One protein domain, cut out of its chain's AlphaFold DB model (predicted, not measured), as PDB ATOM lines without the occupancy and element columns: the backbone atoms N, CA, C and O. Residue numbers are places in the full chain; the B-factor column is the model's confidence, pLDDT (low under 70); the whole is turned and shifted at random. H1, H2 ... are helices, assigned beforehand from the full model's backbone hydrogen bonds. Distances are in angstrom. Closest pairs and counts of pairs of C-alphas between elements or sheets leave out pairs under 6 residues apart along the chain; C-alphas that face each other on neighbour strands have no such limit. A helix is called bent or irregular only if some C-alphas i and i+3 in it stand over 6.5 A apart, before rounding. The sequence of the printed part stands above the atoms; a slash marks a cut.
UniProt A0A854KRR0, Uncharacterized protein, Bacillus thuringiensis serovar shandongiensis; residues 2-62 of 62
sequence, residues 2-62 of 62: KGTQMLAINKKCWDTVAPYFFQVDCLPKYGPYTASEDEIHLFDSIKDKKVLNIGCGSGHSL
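Overview. This is residues 2 to 62 of the 62 residues of an uncharacterized protein of Bacillus thuringiensis serovar shandongiensis (UniProt A0A854KRR0). With little regular structure, this is one long kinked helix, H1, whose residues 2 to 13 stick out as an arm, followed by a loose loop of chain that runs out to the single-turn helix H2 at the far end and folds back toward the last residues of H1. The printed part has 61 residues, with H1 then H2 and no named strand; the class is all helix, with 24 residues in named elements, under half. It is loose, with a radius of gyration of the C-alphas of 14.7 A, and elongated, spanning 40 by 26 by 18 A.

Along the chain. H1, residues 2 to 21, runs 28.0 A from C-alpha 2 at (174.454, 154.466, 145.356) to C-alpha 21 at (181.019, 181.218, 150.142). H2, residues 37 to 40, ends at C-alpha 40 at (180.706, 180.328, 174.353).

Arrangement. H1 has a kink of 35 degrees near residue 15 and is irregular: C-alphas 16 and 19 are 7.6 A apart. H1 and H2 are apart. In H1, 13 of 16 O i to N i+4 pairs are within hydrogen-bond range; H2 is too short for such a pair, and its one O i to N i+3 pair is not within range.

Size, cuts and confidence. The C-alphas farthest apart, Lys 2 and Asp 38, are 41.8 A apart. The printed part has no cut. The link from H1 to H2 is long, 15 residues, and residues 41 to 62 hold no named element. Mean pLDDT of the printed part is 88.9; residue 2 is under 70.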
ATOM      1  N   LYS A   2     175.224 153.204 145.178       65.06
ATOM      2  CA  LYS A   2     174.454 154.466 145.356       65.06
ATOM      3  C   LYS A   2     175.221 155.606 146.058       65.06
ATOM      4  O   LYS A   2     175.055 156.763 145.696       65.06
ATOM      5  N   GLY A   3     176.085 155.291 147.030       76.00
ATOM      6  CA  GLY A   3     176.822 156.304 147.805       76.00
ATOM      7  C   GLY A   3     177.777 157.154 146.959       76.00
ATOM      8  O   GLY A   3     177.796 158.372 147.086       76.00
ATOM      9  N   THR A   4     178.499 156.534 146.024       86.88
ATOM     10  CA  THR A   4     179.441 157.228 145.130       86.88
ATOM     11  C   THR A   4     178.745 158.259 144.236       86.88
ATOM     12  O   THR A   4     179.288 159.333 143.999       86.88
ATOM     13  N   GLN A   5     177.519 157.970 143.790       94.50
ATOM     14  CA  GLN A   5     176.728 158.906 142.990       94.50
ATOM     15  C   GLN A   5     176.330 160.144 143.803       94.50
ATOM     16  O   GLN A   5     176.458 161.263 143.314       94.50
ATOM     17  N   MET A   6     175.911 159.958 145.060       95.69
ATOM     18  CA  MET A   6     175.584 161.079 145.947       95.69
ATOM     19  C   MET A   6     176.803 161.945 146.268       95.69
ATOM     20  O   MET A   6     176.686 163.165 146.287       95.69
ATOM     21  N   LEU A   7     177.982 161.342 146.449       95.38
ATOM     22  CA  LEU A   7     179.221 162.101 146.651       95.38
ATOM     23  C   LEU A   7     179.550 162.990 145.442       95.38
ATOM     24  O   LEU A   7     179.910 164.151 145.622       95.38
ATOM     25  N   ALA A   8     179.376 162.478 144.220       96.38
ATOM     26  CA  ALA A   8     179.601 163.255 143.001       96.38
ATOM     27  C   ALA A   8     178.608 164.422 142.857       96.38
ATOM     28  O   ALA A   8     179.006 165.533 142.505       96.38
ATOM     29  N   ILE A   9     177.329 164.187 143.173       97.12
ATOM     30  CA  ILE A   9     176.294 165.230 143.168       97.12
ATOM     31  C   ILE A   9     176.629 166.312 144.201       97.12
ATOM     32  O   ILE A   9     176.675 167.489 143.850       97.12
ATOM     33  N   ASN A  10     176.940 165.922 145.439       95.31
ATOM     34  CA  ASN A  10     177.276 166.860 146.509       95.31
ATOM     35  C   ASN A  10     178.505 167.700 146.157       95.31
ATOM     36  O   ASN A  10     178.480 168.917 146.332       95.31
ATOM     37  N   LYS A  11     179.555 167.068 145.616       95.56
ATOM     38  CA  LYS A  11     180.748 167.787 145.162       95.56
ATOM     39  C   LYS A  11     180.396 168.827 144.099       95.56
ATOM     40  O   LYS A  11     180.785 169.980 144.241       95.56
ATOM     41  N   LYS A  12     179.626 168.447 143.074       97.81
ATOM     42  CA  LYS A  12     179.223 169.374 142.009       97.81
ATOM     43  C   LYS A  12     178.438 170.570 142.556       97.81
ATOM     44  O   LYS A  12     178.679 171.694 142.122       97.81
ATOM     45  N   CYS A  13     177.519 170.343 143.494       96.75
ATOM     46  CA  CYS A  13     176.760 171.421 144.127       96.75
ATOM     47  C   CYS A  13     177.685 172.397 144.862       96.75
ATOM     48  O   CYS A  13     177.608 173.596 144.608       96.75
ATOM     49  N   TRP A  14     178.594 171.888 145.702       95.31
ATOM     50  CA  TRP A  14     179.551 172.721 146.438       95.31
ATOM     51  C   TRP A  14     180.499 173.488 145.517       95.31
ATOM     52  O   TRP A  14     180.669 174.688 145.708       95.31
ATOM     53  N   ASP A  15     181.039 172.844 144.478       95.56
ATOM     54  CA  ASP A  15     181.892 173.508 143.481       95.56
ATOM     55  C   ASP A  15     181.143 174.651 142.767       95.56
ATOM     56  O   ASP A  15     181.723 175.693 142.475       95.56
ATOM     57  N   THR A  16     179.841 174.473 142.512       97.44
ATOM     58  CA  THR A  16     179.000 175.473 141.832       97.44
ATOM     59  C   THR A  16     178.744 176.696 142.712       97.44
ATOM     60  O   THR A  16     178.731 177.817 142.207       97.44
ATOM     61  N   VAL A  17     178.533 176.503 144.018       94.69
ATOM     62  CA  VAL A  17     178.205 177.607 144.936       94.69
ATOM     63  C   VAL A  17     179.427 178.220 145.619       94.69
ATOM     64  O   VAL A  17     179.305 179.303 146.180       94.69
ATOM     65  N   ALA A  18     180.602 177.585 145.548       93.25
ATOM     66  CA  ALA A  18     181.824 178.018 146.231       93.25
ATOM     67  C   ALA A  18     182.158 179.524 146.105       93.25
ATOM     68  O   ALA A  18     182.533 180.105 147.125       93.25
ATOM     69  N   PRO A  19     181.985 180.200 144.946       93.00
ATOM     70  CA  PRO A  19     182.251 181.638 144.836       93.00
ATOM     71  C   PRO A  19     181.408 182.514 145.773       93.00
ATOM     72  O   PRO A  19     181.878 183.557 146.212       93.00
ATOM     73  N   TYR A  20     180.189 182.086 146.117       91.12
ATOM     74  CA  TYR A  20     179.318 182.799 147.059       91.12
ATOM     75  C   TYR A  20     179.730 182.596 148.522       91.12
ATOM     76  O   TYR A  20     179.268 183.330 149.389       91.12
ATOM     77  N   PHE A  21     180.587 181.603 148.796       86.50
ATOM     78  CA  PHE A  21     181.019 181.218 150.142       86.50
ATOM     79  C   PHE A  21     182.455 181.655 150.487       86.50
ATOM     80  O   PHE A  21     183.007 181.269 151.520       86.50
ATOM     81  N   PHE A  22     183.091 182.458 149.633       87.56
ATOM     82  CA  PHE A  22     184.443 182.946 149.880       87.56
ATOM     83  C   PHE A  22     184.440 184.003 150.996       87.56
ATOM     84  O   PHE A  22     183.859 185.070 150.831       87.56
ATOM     85  N   GLN A  23     185.093 183.699 152.124       82.38
ATOM     86  CA  GLN A  23     185.244 184.595 153.285       82.38
ATOM     87  C   GLN A  23     183.940 185.109 153.940       82.38
ATOM     88  O   GLN A  23     183.980 186.126 154.622       82.38
ATOM     89  N   VAL A  24     182.788 184.451 153.758       79.69
ATOM     90  CA  VAL A  24     181.515 184.930 154.351       79.69
ATOM     91  C   VAL A  24     181.438 184.690 155.857       79.69
ATOM     92  O   VAL A  24     181.443 185.647 156.622       79.69
ATOM     93  N   ASP A  25     181.379 183.423 156.277       75.00
ATOM     94  CA  ASP A  25     181.243 183.039 157.684       75.00
ATOM     95  C   ASP A  25     182.482 182.250 158.117       75.00
ATOM     96  O   ASP A  25     182.699 181.098 157.730       75.00
ATOM     97  N   CYS A  26     183.324 182.905 158.909       80.81
ATOM     98  CA  CYS A  26     184.507 182.331 159.535       80.81
ATOM     99  C   CYS A  26     184.500 182.622 161.039       80.81
ATOM    100  O   CYS A  26     183.776 183.510 161.508       80.81
ATOM    101  N   LEU A  27     185.321 181.894 161.809       79.50
ATOM    102  CA  LEU A  27     185.498 182.220 163.223       79.50
ATOM    103  C   LEU A  27     185.916 183.693 163.376       79.50
ATOM    104  O   LEU A  27     186.569 184.247 162.485       79.50
ATOM    105  N   PRO A  28     185.522 184.344 164.483       82.06
ATOM    106  CA  PRO A  28     184.846 183.782 165.659       82.06
ATOM    107  C   PRO A  28     183.318 183.652 165.533       82.06
ATOM    108  O   PRO A  28     182.659 183.399 166.534       82.06
ATOM    109  N   LYS A  29     182.709 183.814 164.349       83.94
ATOM    110  CA  LYS A  29     181.252 183.677 164.183       83.94
ATOM    111  C   LYS A  29     180.885 182.291 163.653       83.94
ATOM    112  O   LYS A  29     181.358 181.877 162.601       83.94
ATOM    113  N   TYR A  30     179.998 181.592 164.360       84.38
ATOM    114  CA  TYR A  30     179.491 180.276 163.945       84.38
ATOM    115  C   TYR A  30     178.302 180.346 162.976       84.38
ATOM    116  O   TYR A  30     177.834 179.319 162.486       84.38
ATOM    117  N   GLY A  31     177.810 181.552 162.702       83.12
ATOM    118  CA  GLY A  31     176.721 181.824 161.773       83.12
ATOM    119  C   GLY A  31     175.916 183.056 162.196       83.12
ATOM    120  O   GLY A  31     176.122 183.589 163.287       83.12
ATOM    121  N   PRO A  32     174.962 183.506 161.366       83.38
ATOM    122  CA  PRO A  32     174.200 184.737 161.603       83.38
ATOM    123  C   PRO A  32     173.257 184.683 162.816       83.38
ATOM    124  O   PRO A  32     172.833 185.728 163.303       83.38
ATOM    125  N   TYR A  33     172.917 183.483 163.296       88.44
ATOM    126  CA  TYR A  33     171.979 183.255 164.406       88.44
ATOM    127  C   TYR A  33     172.575 182.390 165.522       88.44
ATOM    128  O   TYR A  33     171.844 181.819 166.331       88.44
ATOM    129  N   THR A  34     173.896 182.244 165.544       86.12
ATOM    130  CA  THR A  34     174.610 181.458 166.550       86.12
ATOM    131  C   THR A  34     175.496 182.390 167.361       86.12
ATOM    132  O   THR A  34     175.950 183.411 166.849       86.12
ATOM    133  N   ALA A  35     175.727 182.040 168.627       90.25
ATOM    134  CA  ALA A  35     176.718 182.719 169.446       90.25
ATOM    135  C   ALA A  35     178.099 182.684 168.768       90.25
ATOM    136  O   ALA A  35     178.377 181.827 167.929       90.25
ATOM    137  N   SER A  36     178.954 183.629 169.111       89.56
ATOM    138  CA  SER A  36     180.352 183.688 168.705       89.56
ATOM    139  C   SER A  36     181.239 182.855 169.629       89.56
ATOM    140  O   SER A  36     180.861 182.523 170.751       89.56
ATOM    141  N   GLU A  37     182.448 182.538 169.175       89.81
ATOM    142  CA  GLU A  37     183.456 181.867 169.996       89.81
ATOM    143  C   GLU A  37     183.824 182.676 171.249       89.81
ATOM    144  O   GLU A  37     184.079 182.090 172.299       89.81
ATOM    145  N   ASP A  38     183.752 184.007 171.186       88.12
ATOM    146  CA  ASP A  38     183.976 184.888 172.338       88.12
ATOM    147  C   ASP A  38     182.851 184.804 173.391       88.12
ATOM    148  O   ASP A  38     183.058 185.203 174.534       88.12
ATOM    149  N   GLU A  39     181.666 184.300 173.028       91.69
ATOM    150  CA  GLU A  39     180.514 184.161 173.933       91.69
ATOM    151  C   GLU A  39     180.425 182.775 174.583       91.69
ATOM    152  O   GLU A  39     179.914 182.660 175.699       91.69
ATOM    153  N   ILE A  40     180.873 181.719 173.891       92.12
ATOM    154  CA  ILE A  40     180.706 180.328 174.353       92.12
ATOM    155  C   ILE A  40     182.010 179.585 174.633       92.12
ATOM    156  O   ILE A  40     181.953 178.544 175.286       92.12
ATOM    157  N   HIS A  41     183.151 180.092 174.158       89.44
ATOM    158  CA  HIS A  41     184.482 179.516 174.373       89.44
ATOM    159  C   HIS A  41     184.552 178.009 174.065       89.44
ATOM    160  O   HIS A  41     184.983 177.207 174.892       89.44
ATOM    161  N   LEU A  42     184.096 177.596 172.876       89.44
ATOM    162  CA  LEU A  42     184.033 176.184 172.496       89.44
ATOM    163  C   LEU A  42     185.427 175.551 172.354       89.44
ATOM    164  O   LEU A  42     185.594 174.360 172.624       89.44
ATOM    165  N   PHE A  43     186.417 176.317 171.891       87.38
ATOM    166  CA  PHE A  43     187.751 175.817 171.562       87.38
ATOM    167  C   PHE A  43     188.795 176.040 172.664       87.38
ATOM    168  O   PHE A  43     189.862 175.411 172.611       87.38
ATOM    169  N   ASP A  44     188.506 176.896 173.655       85.12
ATOM    170  CA  ASP A  44     189.507 177.444 174.579       85.12
ATOM    171  C   ASP A  44     190.784 177.850 173.797       85.12
ATOM    172  O   ASP A  44     190.736 178.344 172.669       85.12
ATOM    173  N   SER A  45     191.975 177.615 174.353       89.19
ATOM    174  CA  SER A  45     193.222 177.741 173.601       89.19
ATOM    175  C   SER A  45     193.470 176.513 172.721       89.19
ATOM    176  O   SER A  45     193.625 175.383 173.206       89.19
ATOM    177  N   ILE A  46     193.622 176.755 171.420       89.50
ATOM    178  CA  ILE A  46     194.117 175.777 170.436       89.50
ATOM    179  C   ILE A  46     195.604 175.949 170.105       89.50
ATOM    180  O   ILE A  46     196.123 175.279 169.210       89.50
ATOM    181  N   LYS A  47     196.306 176.825 170.830       91.38
ATOM    182  CA  LYS A  47     197.735 177.071 170.631       91.38
ATOM    183  C   LYS A  47     198.529 175.766 170.766       91.38
ATOM    184  O   LYS A  47     198.283 174.978 171.676       91.38
ATOM    185  N   ASP A  48     199.460 175.545 169.838       94.81
ATOM    186  CA  ASP A  48     200.346 174.372 169.770       94.81
ATOM    187  C   ASP A  48     199.627 173.015 169.591       94.81
ATOM    188  O   ASP A  48     200.246 171.952 169.695       94.81
ATOM    189  N   LYS A  49     198.327 173.024 169.256       93.62
ATOM    190  CA  LYS A  49     197.558 171.816 168.926       93.62
ATOM    191  C   LYS A  49     197.531 171.580 167.417       93.62
ATOM    192  O   LYS A  49     197.509 172.507 166.611       93.62
ATOM    193  N   LYS A  50     197.472 170.308 167.018       95.12
ATOM    194  CA  LYS A  50     197.166 169.917 165.634       95.12
ATOM    195  C   LYS A  50     195.648 169.880 165.464       95.12
ATOM    196  O   LYS A  50     194.991 169.093 166.139       95.12
ATOM    197  N   VAL A  51     195.112 170.708 164.569       91.06
ATOM    198  CA  VAL A  51     193.665 170.849 164.340       91.06
ATOM    199  C   VAL A  51     193.293 170.331 162.951       91.06
ATOM    200  O   VAL A  51     193.986 170.604 161.973       91.06
ATOM    201  N   LEU A  52     192.192 169.581 162.865       92.88
ATOM    202  CA  LEU A  52     191.583 169.154 161.607       92.88
ATOM    203  C   LEU A  52     190.300 169.955 161.379       92.88
ATOM    204  O   LEU A  52     189.331 169.784 162.113       92.88
ATOM    205  N   ASN A  53     190.285 170.788 160.339       89.19
ATOM    206  CA  ASN A  53     189.080 171.482 159.895       89.19
ATOM    207  C   ASN A  53     188.408 170.685 158.762       89.19
ATOM    208  O   ASN A  53     188.925 170.620 157.643       89.19
ATOM    209  N   ILE A  54     187.272 170.050 159.058       91.88
ATOM    210  CA  ILE A  54     186.492 169.286 158.077       91.88
ATOM    211  C   ILE A  54     185.519 170.234 157.380       91.88
ATOM    212  O   ILE A  54     184.694 170.865 158.027       91.88
ATOM    213  N   GLY A  55     185.584 170.289 156.047       88.75
ATOM    214  CA  GLY A  55     184.750 171.213 155.276       88.75
ATOM    215  C   GLY A  55     185.251 172.659 155.332       88.75
ATOM    216  O   GLY A  55     184.446 173.578 155.262       88.75
ATOM    217  N   CYS A  56     186.571 172.865 155.415       89.69
ATOM    218  CA  CYS A  56     187.206 174.181 155.560       89.69
ATOM    219  C   CYS A  56     186.926 175.187 154.428       89.69
ATOM    220  O   CYS A  56     187.250 176.367 154.570       89.69
ATOM    221  N   GLY A  57     186.350 174.747 153.305       89.88
ATOM    222  CA  GLY A  57     185.977 175.609 152.188       89.88
ATOM    223  C   GLY A  57     187.151 176.464 151.710       89.88
ATOM    224  O   GLY A  57     188.152 175.941 151.229       89.88
ATOM    225  N   SER A  58     187.022 177.786 151.858       90.31
ATOM    226  CA  SER A  58     188.048 178.759 151.460       90.31
ATOM    227  C   SER A  58     189.239 178.870 152.425       90.31
ATOM    228  O   SER A  58     190.196 179.562 152.100       90.31
ATOM    229  N   GLY A  59     189.203 178.204 153.584       89.56
ATOM    230  CA  GLY A  59     190.338 178.114 154.508       89.56
ATOM    231  C   GLY A  59     190.521 179.298 155.461       89.56
ATOM    232  O   GLY A  59     191.603 179.441 156.008       89.56
ATOM    233  N   HIS A  60     189.491 180.125 155.677       88.12
ATOM    234  CA  HIS A  60     189.581 181.333 156.518       88.12
ATOM    235  C   HIS A  60     189.042 181.146 157.946       88.12
ATOM    236  O   HIS A  60     189.005 182.098 158.714       88.12
ATOM    237  N   SER A  61     188.559 179.947 158.296       81.31
ATOM    238  CA  SER A  61     187.896 179.707 159.582       81.31
ATOM    239  C   SER A  61     188.832 179.717 160.786       81.31
ATOM    240  O   SER A  61     188.338 179.983 161.862       81.31
ATOM    241  N   LEU A  62     190.113 179.373 160.644       78.06
ATOM    242  CA  LEU A  62     191.081 179.251 161.743       78.06
ATOM    243  C   LEU A  62     192.380 179.960 161.378       78.06
ATOM    244  O   LEU A  62     192.758 179.858 160.188       78.06
TER     245      LEU A  62